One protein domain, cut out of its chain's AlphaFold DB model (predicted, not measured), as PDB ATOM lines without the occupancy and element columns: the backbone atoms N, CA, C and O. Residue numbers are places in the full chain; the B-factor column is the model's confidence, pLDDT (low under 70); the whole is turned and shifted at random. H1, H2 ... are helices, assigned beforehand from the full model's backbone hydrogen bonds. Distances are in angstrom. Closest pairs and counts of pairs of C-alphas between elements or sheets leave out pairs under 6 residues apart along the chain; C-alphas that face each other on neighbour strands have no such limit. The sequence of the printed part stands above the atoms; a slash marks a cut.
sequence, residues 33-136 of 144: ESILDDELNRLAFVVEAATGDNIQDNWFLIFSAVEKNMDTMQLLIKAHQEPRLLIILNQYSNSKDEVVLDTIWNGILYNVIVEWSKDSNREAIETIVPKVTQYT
ATOM      1  N   GLU A  33     156.286 128.829 142.972       85.06
ATOM      2  CA  GLU A  33     155.752 129.817 142.043       85.06
ATOM      3  C   GLU A  33     154.997 130.915 142.800       85.06
ATOM      4  O   GLU A  33     155.207 132.086 142.512       85.06
ATOM      5  N   SER A  34     154.253 130.554 143.849       86.31
ATOM      6  CA  SER A  34     153.541 131.488 144.734       86.31
ATOM      7  C   SER A  34     154.466 132.553 145.340       86.31
ATOM      8  O   SER A  34     154.054 133.688 145.539       86.31
ATOM      9  N   ILE A  35     155.733 132.212 145.613       85.56
ATOM     10  CA  ILE A  35     156.730 133.179 146.108       85.56
ATOM     11  C   ILE A  35     157.059 134.213 145.029       85.56
ATOM     12  O   ILE A  35     157.211 135.394 145.327       85.56
ATOM     13  N   LEU A  36     157.200 133.765 143.779       83.25
ATOM     14  CA  LEU A  36     157.485 134.661 142.660       83.25
ATOM     15  C   LEU A  36     156.299 135.577 142.385       83.25
ATOM     16  O   LEU A  36     156.490 136.771 142.170       83.25
ATOM     17  N   ASP A  37     155.094 135.010 142.406       86.69
ATOM     18  CA  ASP A  37     153.869 135.755 142.157       86.69
ATOM     19  C   ASP A  37     153.676 136.832 143.240       86.69
ATOM     20  O   ASP A  37     153.357 137.967 142.903       86.69
ATOM     21  N   ASP A  38     153.972 136.554 144.515       86.94
ATOM     22  CA  ASP A  38     153.943 137.560 145.591       86.94
ATOM     23  C   ASP A  38     154.925 138.726 145.363       86.94
ATOM     24  O   ASP A  38     154.557 139.890 145.541       86.94
ATOM     25  N   GLU A  39     156.166 138.447 144.950       83.75
ATOM     26  CA  GLU A  39     157.139 139.511 144.662       83.75
ATOM     27  C   GLU A  39     156.738 140.337 143.430       83.75
ATOM     28  O   GLU A  39     156.857 141.565 143.429       83.75
ATOM     29  N   LEU A  40     156.201 139.687 142.395       88.31
ATOM     30  CA  LEU A  40     155.695 140.368 141.204       88.31
ATOM     31  C   LEU A  40     154.431 141.187 141.491       88.31
ATOM     32  O   LEU A  40     154.302 142.291 140.964       88.31
ATOM     33  N   ASN A  41     153.542 140.708 142.363       89.00
ATOM     34  CA  ASN A  41     152.363 141.453 142.812       89.00
ATOM     35  C   ASN A  41     152.752 142.744 143.539       89.00
ATOM     36  O   ASN A  41     152.121 143.777 143.333       89.00
ATOM     37  N   ARG A  42     153.829 142.738 144.337       86.50
ATOM     38  CA  ARG A  42     154.335 143.975 144.962       86.50
ATOM     39  C   ARG A  42     154.798 144.994 143.927       86.50
ATOM     40  O   ARG A  42     154.540 146.181 144.101       86.50
ATOM     41  N   LEU A  43     155.472 144.547 142.867       85.81
ATOM     42  CA  LEU A  43     155.870 145.431 141.770       85.81
ATOM     43  C   LEU A  43     154.644 145.956 141.012       85.81
ATOM     44  O   LEU A  43     154.550 147.157 140.777       85.81
ATOM     45  N   ALA A  44     153.697 145.077 140.676       87.19
ATOM     46  CA  ALA A  44     152.466 145.447 139.981       87.19
ATOM     47  C   ALA A  44     151.624 146.449 140.784       87.19
ATOM     48  O   ALA A  44     151.123 147.407 140.210       87.19
ATOM     49  N   PHE A  45     151.562 146.306 142.109       87.81
ATOM     50  CA  PHE A  45     150.911 147.277 142.988       87.81
ATOM     51  C   PHE A  45     151.570 148.665 142.930       87.81
ATOM     52  O   PHE A  45     150.882 149.680 142.944       87.81
ATOM     53  N   VAL A  46     152.904 148.744 142.833       85.62
ATOM     54  CA  VAL A  46     153.578 150.043 142.653       85.62
ATOM     55  C   VAL A  46     153.268 150.643 141.283       85.62
ATOM     56  O   VAL A  46     153.087 151.852 141.185       85.62
ATOM     57  N   VAL A  47     153.198 149.812 140.241       84.62
ATOM     58  CA  VAL A  47     152.814 150.250 138.892       84.62
ATOM     59  C   VAL A  47     151.377 150.776 138.880       84.62
ATOM     60  O   VAL A  47     151.141 151.849 138.338       84.62
ATOM     61  N   GLU A  48     150.444 150.077 139.528       83.75
ATOM     62  CA  GLU A  48     149.052 150.519 139.698       83.75
ATOM     63  C   GLU A  48     148.961 151.831 140.491       83.75
ATOM     64  O   GLU A  48     148.164 152.697 140.164       83.75
ATOM     65  N   ALA A  49     149.793 152.014 141.517       83.56
ATOM     66  CA  ALA A  49     149.817 153.252 142.292       83.56
ATOM     67  C   ALA A  49     150.487 154.429 141.552       83.56
ATOM     68  O   ALA A  49     150.344 155.581 141.966       83.56
ATOM     69  N   ALA A  50     151.240 154.161 140.482       84.81
ATOM     70  CA  ALA A  50     151.940 155.159 139.677       84.81
ATOM     71  C   ALA A  50     151.031 155.729 138.571       84.81
ATOM     72  O   ALA A  50     151.359 155.662 137.388       84.81
ATOM     73  N   THR A  51     149.887 156.291 138.969       77.38
ATOM     74  CA  THR A  51     148.849 156.862 138.084       77.38
ATOM     75  C   THR A  51     148.696 158.376 138.256       77.38
ATOM     76  O   THR A  51     147.613 158.925 138.065       77.38
ATOM     77  N   GLY A  52     149.746 159.076 138.692       78.62
ATOM     78  CA  GLY A  52     149.700 160.535 138.803       78.62
ATOM     79  C   GLY A  52     149.622 161.208 137.429       78.62
ATOM     80  O   GLY A  52     150.014 160.620 136.430       78.62
ATOM     81  N   ASP A  53     149.208 162.476 137.374       82.50
ATOM     82  CA  ASP A  53     149.133 163.243 136.111       82.50
ATOM     83  C   ASP A  53     150.510 163.538 135.478       82.50
ATOM     84  O   ASP A  53     150.604 164.094 134.384       82.50
ATOM     85  N   ASN A  54     151.601 163.240 136.187       89.50
ATOM     86  CA  ASN A  54     152.956 163.417 135.686       89.50
ATOM     87  C   ASN A  54     153.567 162.065 135.309       89.50
ATOM     88  O   ASN A  54     154.173 161.387 136.144       89.50
ATOM     89  N   ILE A  55     153.494 161.730 134.018       88.81
ATOM     90  CA  ILE A  55     154.075 160.506 133.454       88.81
ATOM     91  C   ILE A  55     155.554 160.301 133.810       88.81
ATOM     92  O   ILE A  55     156.003 159.168 133.986       88.81
ATOM     93  N   GLN A  56     156.327 161.381 133.956       93.50
ATOM     94  CA  GLN A  56     157.743 161.281 134.300       93.50
ATOM     95  C   GLN A  56     157.936 160.807 135.744       93.50
ATOM     96  O   GLN A  56     158.805 159.973 136.002       93.50
ATOM     97  N   ASP A  57     157.113 161.305 136.670       93.12
ATOM     98  CA  ASP A  57     157.143 160.885 138.074       93.12
ATOM     99  C   ASP A  57     156.659 159.435 138.210       93.12
ATOM    100  O   ASP A  57     157.266 158.652 138.944       93.12
ATOM    101  N   ASN A  58     155.642 159.041 137.433       92.25
ATOM    102  CA  ASN A  58     155.168 157.656 137.373       92.25
ATOM    103  C   ASN A  58     156.287 156.711 136.920       92.25
ATOM    104  O   ASN A  58     156.595 155.731 137.604       92.25
ATOM    105  N   TRP A  59     156.971 157.037 135.817       94.50
ATOM    106  CA  TRP A  59     158.130 156.264 135.373       94.50
ATOM    107  C   TRP A  59     159.231 156.235 136.428       94.50
ATOM    108  O   TRP A  59     159.776 155.167 136.695       94.50
ATOM    109  N   PHE A  60     159.541 157.360 137.074       95.44
ATOM    110  CA  PHE A  60     160.548 157.393 138.134       95.44
ATOM    111  C   PHE A  60     160.212 156.434 139.287       95.44
ATOM    112  O   PHE A  60     161.089 155.691 139.740       95.44
ATOM    113  N   LEU A  61     158.952 156.397 139.732       93.81
ATOM    114  CA  LEU A  61     158.482 155.468 140.766       93.81
ATOM    115  C   LEU A  61     158.616 154.006 140.324       93.81
ATOM    116  O   LEU A  61     159.147 153.187 141.080       93.81
ATOM    117  N   ILE A  62     158.206 153.698 139.092       94.06
ATOM    118  CA  ILE A  62     158.284 152.350 138.517       94.06
ATOM    119  C   ILE A  62     159.743 151.892 138.426       94.06
ATOM    120  O   ILE A  62     160.093 150.850 138.979       94.06
ATOM    121  N   PHE A  63     160.623 152.683 137.804       95.56
ATOM    122  CA  PHE A  63     162.048 152.351 137.687       95.56
ATOM    123  C   PHE A  63     162.720 152.208 139.056       95.56
ATOM    124  O   PHE A  63     163.497 151.277 139.260       95.56
ATOM    125  N   SER A  64     162.369 153.060 140.023       94.94
ATOM    126  CA  SER A  64     162.878 152.956 141.397       94.94
ATOM    127  C   SER A  64     162.439 151.660 142.086       94.94
ATOM    128  O   SER A  64     163.208 151.058 142.838       94.94
ATOM    129  N   ALA A  65     161.202 151.215 141.857       92.50
ATOM    130  CA  ALA A  65     160.696 149.961 142.405       92.50
ATOM    131  C   ALA A  65     161.344 148.742 141.743       92.50
ATOM    132  O   ALA A  65     161.717 147.796 142.440       92.50
ATOM    133  N   VAL A  66     161.536 148.785 140.422       93.44
ATOM    134  CA  VAL A  66     162.260 147.744 139.684       93.44
ATOM    135  C   VAL A  66     163.715 147.679 140.143       93.44
ATOM    136  O   VAL A  66     164.209 146.585 140.394       93.44
ATOM    137  N   GLU A  67     164.394 148.814 140.342       93.50
ATOM    138  CA  GLU A  67     165.784 148.833 140.811       93.50
ATOM    139  C   GLU A  67     165.944 148.186 142.187       93.50
ATOM    140  O   GLU A  67     166.830 147.353 142.387       93.50
ATOM    141  N   LYS A  68     165.047 148.512 143.127       91.06
ATOM    142  CA  LYS A  68     165.028 147.899 144.464       91.06
ATOM    143  C   LYS A  68     164.837 146.381 144.418       91.06
ATOM    144  O   LYS A  68     165.255 145.701 145.350       91.06
ATOM    145  N   ASN A  69     164.226 145.865 143.352       88.06
ATOM    146  CA  ASN A  69     163.938 144.445 143.143       88.06
ATOM    147  C   ASN A  69     164.728 143.851 141.958       88.06
ATOM    148  O   ASN A  69     164.345 142.811 141.416       88.06
ATOM    149  N   MET A  70     165.835 144.488 141.555       88.88
ATOM    150  CA  MET A  70     166.566 144.146 140.330       88.88
ATOM    151  C   MET A  70     167.070 142.701 140.333       88.88
ATOM    152  O   MET A  70     166.927 141.994 139.339       88.88
ATOM    153  N   ASP A  71     167.605 142.228 141.461       85.50
ATOM    154  CA  ASP A  71     168.100 140.853 141.584       85.50
ATOM    155  C   ASP A  71     166.986 139.823 141.342       85.50
ATOM    156  O   ASP A  71     167.199 138.813 140.664       85.50
ATOM    157  N   THR A  72     165.779 140.098 141.846       84.31
ATOM    158  CA  THR A  72     164.590 139.266 141.622       84.31
ATOM    159  C   THR A  72     164.189 139.283 140.152       84.31
ATOM    160  O   THR A  72     163.983 138.222 139.563       84.31
ATOM    161  N   MET A  73     164.148 140.462 139.527       87.94
ATOM    162  CA  MET A  73     163.826 140.591 138.102       87.94
ATOM    163  C   MET A  73     164.831 139.852 137.215       87.94
ATOM    164  O   MET A  73     164.443 139.091 136.330       87.94
ATOM    165  N   GLN A  74     166.126 139.993 137.489       88.56
ATOM    166  CA  GLN A  74     167.171 139.281 136.758       88.56
ATOM    167  C   GLN A  74     167.103 137.769 136.964       88.56
ATOM    168  O   GLN A  74     167.382 137.010 136.033       88.56
ATOM    169  N   LEU A  75     166.739 137.310 138.164       83.81
ATOM    170  CA  LEU A  75     166.528 135.891 138.433       83.81
ATOM    171  C   LEU A  75     165.350 135.344 137.622       83.81
ATOM    172  O   LEU A  75     165.489 134.290 137.004       83.81
ATOM    173  N   LEU A  76     164.226 136.066 137.591       86.00
ATOM    174  CA  LEU A  76     163.044 135.699 136.808       86.00
ATOM    175  C   LEU A  76     163.359 135.610 135.314       86.00
ATOM    176  O   LEU A  76     163.013 134.611 134.687       86.00
ATOM    177  N   ILE A  77     164.083 136.592 134.772       89.56
ATOM    178  CA  ILE A  77     164.508 136.613 133.364       89.56
ATOM    179  C   ILE A  77     165.434 135.429 133.050       89.56
ATOM    180  O   ILE A  77     165.237 134.723 132.065       89.56
ATOM    181  N   LYS A  78     166.428 135.154 133.908       87.00
ATOM    182  CA  LYS A  78     167.323 133.987 133.749       87.00
ATOM    183  C   LYS A  78     166.571 132.655 133.828       87.00
ATOM    184  O   LYS A  78     167.029 131.665 133.271       87.00
ATOM    185  N   ALA A  79     165.450 132.633 134.542       84.38
ATOM    186  CA  ALA A  79     164.573 131.483 134.703       84.38
ATOM    187  C   ALA A  79     163.495 131.361 133.609       84.38
ATOM    188  O   ALA A  79     162.709 130.412 133.665       84.38
ATOM    189  N   HIS A  80     163.436 132.293 132.650       89.00
ATOM    190  CA  HIS A  80     162.366 132.393 131.651       89.00
ATOM    191  C   HIS A  80     160.959 132.493 132.275       89.00
ATOM    192  O   HIS A  80     159.992 131.923 131.769       89.00
ATOM    193  N   GLN A  81     160.857 133.161 133.428       89.94
ATOM    194  CA  GLN A  81     159.613 133.365 134.180       89.94
ATOM    195  C   GLN A  81     159.108 134.813 134.109       89.94
ATOM    196  O   GLN A  81     158.063 135.122 134.679       89.94
ATOM    197  N   GLU A  82     159.799 135.705 133.398       91.56
ATOM    198  CA  GLU A  82     159.391 137.099 133.230       91.56
ATOM    199  C   GLU A  82     157.975 137.301 132.651       91.56
ATOM    200  O   GLU A  82     157.332 138.257 133.090       91.56
ATOM    201  N   PRO A  83     157.395 136.424 131.790       93.38
ATOM    202  CA  PRO A  83     156.031 136.623 131.288       93.38
ATOM    203  C   PRO A  83     154.956 136.645 132.384       93.38
ATOM    204  O   PRO A  83     153.867 137.175 132.160       93.38
ATOM    205  N   ARG A  84     155.252 136.117 133.582       91.69
ATOM    206  CA  ARG A  84     154.363 136.208 134.752       91.69
ATOM    207  C   ARG A  84     154.053 137.651 135.136       91.69
ATOM    208  O   ARG A  84     152.927 137.931 135.531       91.69
ATOM    209  N   LEU A  85     155.010 138.566 134.961       92.19
ATOM    210  CA  LEU A  85     154.794 139.985 135.235       92.19
ATOM    211  C   LEU A  85     153.664 140.542 134.363       92.19
ATOM    212  O   LEU A  85     152.776 141.206 134.882       92.19
ATOM    213  N   LEU A  86     153.653 140.235 133.062       93.81
ATOM    214  CA  LEU A  86     152.593 140.697 132.160       93.81
ATOM    215  C   LEU A  86     151.223 140.121 132.542       93.81
ATOM    216  O   LEU A  86     150.224 140.835 132.492       93.81
ATOM    217  N   ILE A  87     151.173 138.842 132.935       91.94
ATOM    218  CA  ILE A  87     149.934 138.207 133.407       91.94
ATOM    219  C   ILE A  87     149.390 138.964 134.620       91.94
ATOM    220  O   ILE A  87     148.211 139.301 134.634       91.94
ATOM    221  N   ILE A  88     150.249 139.260 135.597       90.62
ATOM    222  CA  ILE A  88     149.866 139.976 136.815       90.62
ATOM    223  C   ILE A  88     149.434 141.410 136.490       90.62
ATOM    224  O   ILE A  88     148.349 141.806 136.894       90.62
ATOM    225  N   LEU A  89     150.199 142.170 135.697       89.56
ATOM    226  CA  LEU A  89     149.819 143.534 135.291       89.56
ATOM    227  C   LEU A  89     148.424 143.574 134.644       89.56
ATOM    228  O   LEU A  89     147.604 144.426 134.974       89.56
ATOM    229  N   ASN A  90     148.114 142.597 133.787       89.25
ATOM    230  CA  ASN A  90     146.797 142.493 133.156       89.25
ATOM    231  C   ASN A  90     145.672 142.072 134.116       89.25
ATOM    232  O   ASN A  90     144.512 142.321 133.807       89.25
ATOM    233  N   GLN A  91     145.974 141.468 135.270       86.31
ATOM    234  CA  GLN A  91     144.973 141.182 136.310       86.31
ATOM    235  C   GLN A  91     144.576 142.432 137.103       86.31
ATOM    236  O   GLN A  91     143.460 142.484 137.613       86.31
ATOM    237  N   TYR A  92     145.461 143.431 137.188       76.75
ATOM    238  CA  TYR A  92     145.181 144.719 137.832       76.75
ATOM    239  C   TYR A  92     144.406 145.695 136.929       76.75
ATOM    240  O   TYR A  92     143.922 146.717 137.413       76.75
ATOM    241  N   SER A  93     144.241 145.391 135.635       71.00
ATOM    242  CA  SER A  93     143.391 146.181 134.736       71.00
ATOM    243  C   SER A  93     141.931 146.099 135.198       71.00
ATOM    244  O   SER A  93     141.276 145.060 135.108       71.00
ATOM    245  N   ASN A  94     141.438 147.212 135.742       62.84
ATOM    246  CA  ASN A  94     140.097 147.325 136.314       62.84
ATOM    247  C   ASN A  94     139.083 147.967 135.354       62.84
ATOM    248  O   ASN A  94     137.883 147.971 135.655       62.84
ATOM    249  N   SER A  95     139.519 148.511 134.211       64.94
ATOM    250  CA  SER A  95     138.597 149.153 133.277       64.94
ATOM    251  C   SER A  95     137.809 148.086 132.507       64.94
ATOM    252  O   SER A  95     138.352 147.256 131.784       64.94
ATOM    253  N   LYS A  96     136.482 148.070 132.668       63.12
ATOM    254  CA  LYS A  96     135.616 147.203 131.845       63.12
ATOM    255  C   LYS A  96     135.473 147.726 130.418       63.12
ATOM    256  O   LYS A  96     135.202 146.939 129.514       63.12
ATOM    257  N   ASP A  97     135.672 149.027 130.239       66.38
ATOM    258  CA  ASP A  97     135.410 149.732 128.986       66.38
ATOM    259  C   ASP A  97     136.684 149.937 128.145       66.38
ATOM    260  O   ASP A  97     136.590 150.065 126.924       66.38
ATOM    261  N   GLU A  98     137.876 149.874 128.755       74.19
ATOM    262  CA  GLU A  98     139.162 150.157 128.097       74.19
ATOM    263  C   GLU A  98     140.173 148.994 128.176       74.19
ATOM    264  O   GLU A  98     141.360 149.183 127.931       74.19
ATOM    265  N   VAL A  99     139.712 147.753 128.399       79.88
ATOM    266  CA  VAL A  99     140.549 146.534 128.541       79.88
ATOM    267  C   VAL A  99     141.681 146.432 127.504       79.88
ATOM    268  O   VAL A  99     142.808 146.050 127.823       79.88
ATOM    269  N   VAL A 100     141.395 146.749 126.236       82.81
ATOM    270  CA  VAL A 100     142.391 146.689 125.151       82.81
ATOM    271  C   VAL A 100     143.484 147.741 125.339       82.81
ATOM    272  O   VAL A 100     144.655 147.453 125.102       82.81
ATOM    273  N   LEU A 101     143.103 148.944 125.758       82.50
ATOM    274  CA  LEU A 101     144.004 150.071 125.964       82.50
ATOM    275  C   LEU A 101     144.880 149.830 127.204       82.50
ATOM    276  O   LEU A 101     146.104 149.931 127.100       82.50
ATOM    277  N   ASP A 102     144.295 149.346 128.301       84.06
ATOM    278  CA  ASP A 102     145.042 148.897 129.484       84.06
ATOM    279  C   ASP A 102     146.054 147.798 129.130       84.06
ATOM    280  O   ASP A 102     147.212 147.840 129.543       84.06
ATOM    281  N   THR A 103     145.653 146.829 128.300       87.06
ATOM    282  CA  THR A 103     146.552 145.752 127.851       87.06
ATOM    283  C   THR A 103     147.717 146.294 127.014       87.06
ATOM    284  O   THR A 103     148.839 145.794 127.123       87.06
ATOM    285  N   ILE A 104     147.485 147.323 126.186       88.31
ATOM    286  CA  ILE A 104     148.552 147.995 125.430       88.31
ATOM    287  C   ILE A 104     149.536 148.660 126.396       88.31
ATOM    288  O   ILE A 104     150.747 148.454 126.263       88.31
ATOM    289  N   TRP A 105     149.032 149.411 127.378       87.12
ATOM    290  CA  TRP A 105     149.869 150.074 128.378       87.12
ATOM    291  C   TRP A 105     150.685 149.071 129.200       87.12
ATOM    292  O   TRP A 105     151.908 149.192 129.298       87.12
ATOM    293  N   ASN A 106     150.045 148.007 129.679       90.12
ATOM    294  CA  ASN A 106     150.703 146.916 130.396       90.12
ATOM    295  C   ASN A 106     151.764 146.211 129.544       90.12
ATOM    296  O   ASN A 106     152.820 145.833 130.054       90.12
ATOM    297  N   GLY A 107     151.531 146.070 128.237       92.44
ATOM    298  CA  GLY A 107     152.523 145.556 127.296       92.44
ATOM    299  C   GLY A 107     153.753 146.463 127.176       92.44
ATOM    300  O   GLY A 107     154.881 145.969 127.135       92.44
ATOM    301  N   ILE A 108     153.560 147.784 127.148       92.56
ATOM    302  CA  ILE A 108     154.662 148.760 127.138       92.56
ATOM    303  C   ILE A 108     155.448 148.678 128.446       92.56
ATOM    304  O   ILE A 108     156.666 148.503 128.406       92.56
ATOM    305  N   LEU A 109     154.753 148.739 129.586       91.94
ATOM    306  CA  LEU A 109     155.339 148.609 130.922       91.94
ATOM    307  C   LEU A 109     156.196 147.348 131.032       91.94
ATOM    308  O   LEU A 109     157.382 147.429 131.350       91.94
ATOM    309  N   TYR A 110     155.616 146.195 130.701       94.69
ATOM    310  CA  TYR A 110     156.303 144.908 130.718       94.69
ATOM    311  C   TYR A 110     157.590 144.933 129.883       94.69
ATOM    312  O   TYR A 110     158.658 144.592 130.392       94.69
ATOM    313  N   ASN A 111     157.508 145.367 128.622       95.31
ATOM    314  CA  ASN A 111     158.660 145.347 127.721       95.31
ATOM    315  C   ASN A 111     159.775 146.288 128.190       95.31
ATOM    316  O   ASN A 111     160.943 145.904 128.168       95.31
ATOM    317  N   VAL A 112     159.425 147.492 128.654       94.88
ATOM    318  CA  VAL A 112     160.395 148.469 129.170       94.88
ATOM    319  C   VAL A 112     161.097 147.934 130.421       94.88
ATOM    320  O   VAL A 112     162.326 147.958 130.489       94.88
ATOM    321  N   ILE A 113     160.335 147.405 131.384       94.06
ATOM    322  CA  ILE A 113     160.871 146.860 132.640       94.06
ATOM    323  C   ILE A 113     161.797 145.674 132.365       94.06
ATOM    324  O   ILE A 113     162.908 145.613 132.900       94.06
ATOM    325  N   VAL A 114     161.354 144.731 131.531       94.94
ATOM    326  CA  VAL A 114     162.124 143.526 131.212       94.94
ATOM    327  C   VAL A 114     163.402 143.878 130.464       94.94
ATOM    328  O   VAL A 114     164.460 143.360 130.814       94.94
ATOM    329  N   GLU A 115     163.335 144.767 129.474       95.12
ATOM    330  CA  GLU A 115     164.516 145.139 128.696       95.12
ATOM    331  C   GLU A 115     165.551 145.877 129.546       95.12
ATOM    332  O   GLU A 115     166.726 145.512 129.536       95.12
ATOM    333  N   TRP A 116     165.118 146.832 130.372       95.44
ATOM    334  CA  TRP A 116     166.018 147.534 131.290       95.44
ATOM    335  C   TRP A 116     166.655 146.598 132.327       95.44
ATOM    336  O   TRP A 116     167.802 146.791 132.727       95.44
ATOM    337  N   SER A 117     165.935 145.546 132.729       93.94
ATOM    338  CA  SER A 117     166.410 144.571 133.718       93.94
ATOM    339  C   SER A 117     167.398 143.543 133.148       93.94
ATOM    340  O   SER A 117     168.147 142.930 133.912       93.94
ATOM    341  N   LYS A 118     167.438 143.345 131.821       91.69
ATOM    342  CA  LYS A 118     168.406 142.449 131.157       91.69
ATOM    343  C   LYS A 118     169.818 143.023 131.120       91.69
ATOM    344  O   LYS A 118     170.780 142.254 131.112       91.69
ATOM    345  N   ASP A 119     169.947 144.345 131.047       83.00
ATOM    346  CA  ASP A 119     171.227 144.994 130.788       83.00
ATOM    347  C   ASP A 119     172.089 145.087 132.059       83.00
ATOM    348  O   ASP A 119     171.745 145.740 133.048       83.00
ATOM    349  N   SER A 120     173.264 144.453 132.027       74.06
ATOM    350  CA  SER A 120     174.270 144.588 133.087       74.06
ATOM    351  C   SER A 120     174.858 146.003 133.185       74.06
ATOM    352  O   SER A 120     175.376 146.359 134.240       74.06
ATOM    353  N   ASN A 121     174.756 146.801 132.115       77.75
ATOM    354  CA  ASN A 121     175.172 148.203 132.017       77.75
ATOM    355  C   ASN A 121     173.967 149.134 131.807       77.75
ATOM    356  O   ASN A 121     174.060 150.120 131.073       77.75
ATOM    357  N   ARG A 122     172.841 148.815 132.455       87.06
ATOM    358  CA  ARG A 122     171.605 149.589 132.350       87.06
ATOM    359  C   ARG A 122     171.836 151.084 132.571       87.06
ATOM    360  O   ARG A 122     172.617 151.504 133.427       87.06
ATOM    361  N   GLU A 123     171.099 151.885 131.815       93.06
ATOM    362  CA  GLU A 123     171.074 153.330 132.002       93.06
ATOM    363  C   GLU A 123     170.577 153.689 133.410       93.06
ATOM    364  O   GLU A 123     169.645 153.063 133.923       93.06
ATOM    365  N   ALA A 124     171.175 154.719 134.014       95.56
ATOM    366  CA  ALA A 124     170.713 155.265 135.286       95.56
ATOM    367  C   ALA A 124     169.277 155.803 135.162       95.56
ATOM    368  O   ALA A 124     168.873 156.258 134.083       95.56
ATOM    369  N   ILE A 125     168.519 155.787 136.264       96.69
ATOM    370  CA  ILE A 125     167.106 156.205 136.299       96.69
ATOM    371  C   ILE A 125     166.943 157.622 135.730       96.69
ATOM    372  O   ILE A 125     166.068 157.868 134.902       96.69
ATOM    373  N   GLU A 126     167.855 158.531 136.075       95.88
ATOM    374  CA  GLU A 126     167.873 159.926 135.622       95.88
ATOM    375  C   GLU A 126     168.065 160.067 134.105       95.88
ATOM    376  O   GLU A 126     167.744 161.107 133.533       95.88
ATOM    377  N   THR A 127     168.588 159.030 133.443       96.19
ATOM    378  CA  THR A 127     168.814 159.009 131.990       96.19
ATOM    379  C   THR A 127     167.679 158.303 131.249       96.19
ATOM    380  O   THR A 127     167.218 158.803 130.220       96.19
ATOM    381  N   ILE A 128     167.200 157.166 131.766       95.81
ATOM    382  CA  ILE A 128     166.171 156.363 131.089       95.81
ATOM    383  C   ILE A 128     164.772 156.965 131.231       95.81
ATOM    384  O   ILE A 128     164.010 156.956 130.265       95.81
ATOM    385  N   VAL A 129     164.444 157.549 132.390       96.56
ATOM    386  CA  VAL A 129     163.109 158.105 132.663       96.56
ATOM    387  C   VAL A 129     162.727 159.198 131.655       96.56
ATOM    388  O   VAL A 129     161.670 159.062 131.032       96.56
ATOM    389  N   PRO A 130     163.555 160.229 131.382       95.88
ATOM    390  CA  PRO A 130     163.219 161.233 130.370       95.88
ATOM    391  C   PRO A 130     163.006 160.634 128.973       95.88
ATOM    392  O   PRO A 130     162.102 161.056 128.249       95.88
ATOM    393  N   LYS A 131     163.802 159.620 128.602       94.69
ATOM    394  CA  LYS A 131     163.684 158.935 127.307       94.69
ATOM    395  C   LYS A 131     162.349 158.209 127.185       94.69
ATOM    396  O   LYS A 131     161.624 158.453 126.226       94.69
ATOM    397  N   VAL A 132     161.999 157.344 128.139       94.12
ATOM    398  CA  VAL A 132     160.734 156.591 128.056       94.12
ATOM    399  C   VAL A 132     159.522 157.514 128.144       94.12
ATOM    400  O   VAL A 132     158.558 157.322 127.404       94.12
ATOM    401  N   THR A 133     159.607 158.578 128.947       93.69
ATOM    402  CA  THR A 133     158.574 159.617 129.074       93.69
ATOM    403  C   THR A 133     158.305 160.266 127.718       93.69
ATOM    404  O   THR A 133     157.156 160.381 127.298       93.69
ATOM    405  N   GLN A 134     159.355 160.616 126.963       92.44
ATOM    406  CA  GLN A 134     159.213 161.201 125.627       92.44
ATOM    407  C   GLN A 134     158.397 160.317 124.668       92.44
ATOM    408  O   GLN A 134     157.626 160.858 123.870       92.44
ATOM    409  N   TYR A 135     158.560 158.992 124.738       89.56
ATOM    410  CA  TYR A 135     157.873 158.035 123.860       89.56
ATOM    411  C   TYR A 135     156.494 157.599 124.367       89.56
ATOM    412  O   TYR A 135     155.724 157.035 123.594       89.56
ATOM    413  N   THR A 136     156.163 157.873 125.631       89.25
ATOM    414  CA  THR A 136     154.931 157.382 126.277       89.25
ATOM    415  C   THR A 136     153.972 158.483 126.712       89.25
ATOM    416  O   THR A 136     152.802 158.200 126.919       89.25
TER     417      THR A 136
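AT A GLANCE: This is residues 33 to 136 of the 144 residues of the protein "HTH tetR-type domain-containing protein" of Companilactobacillus kimchiensis (UniProt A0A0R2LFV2). Look first for two helical hairpins laid one over the other in a flat slab: H4 and H5 make one, H1 and H2 the other, with H4 crossing H1. H3 packs across the last turns of H5, and H6 packs slanting on H2 at the far edge. The printed part has 104 residues with six named helices, H1 to H6 in chain order, and no named strand; the class is all helix. It is compact, with a radius of gyration of the C-alphas of 13.2 A and spans of 37 by 33 by 18 A.

IN THESE COORDINATES: Find C-alpha 99 at (140.549, 146.534, 128.541); from there H5, residues 99 to 118, runs 28.3 A. H4 is residues 83 to 91, 13.0 A, and H3 residues 70 to 78, 12.1 A. H1, residues 33 to 49, begins at C-alpha 33 (155.752, 129.817, 142.043) and runs 24.2 A. H2 is residues 55 to 68, 20.0 A. H6, residues 125 to 136, 15.8 A, ends at C-alpha 136 (154.931, 157.382, 126.277).

HOW THE PARTS SIT: Residues 102 to 110 of H5 touch H4, a hairpin at a shallow tilt of 32 degrees, closest at C-alphas 86 and 110, 5.8 A. H3 touches H5 about perpendicular, 83 degrees, C-alphas 74 and 117 being closest at 6.1 A. H2 and H5 only just touch, with 3 pairs of C-alphas within 8 A, closest Val 66 and Ile 113, 7.2 A. H1 touches H4 at a steep tilt of 52 degrees, C-alphas 44 and 89 closest at 5.7 A. H1 and H2 are a hairpin, 26 degrees, closest at C-alphas 47 and 62, 5.9 A. H6 touches H2, closest at C-alphas 56 and 133, 5.5 A. Each O i to N i+4 pair is within hydrogen-bond range in H1 to H5, and 6 of 8 in H6.

THE WHOLE: The farthest C-alphas, Asp 97 and Asn 121, are 39.9 A apart. The printed part has no cut and no long link. Confidence is low, under 70, at residues 94 to 97.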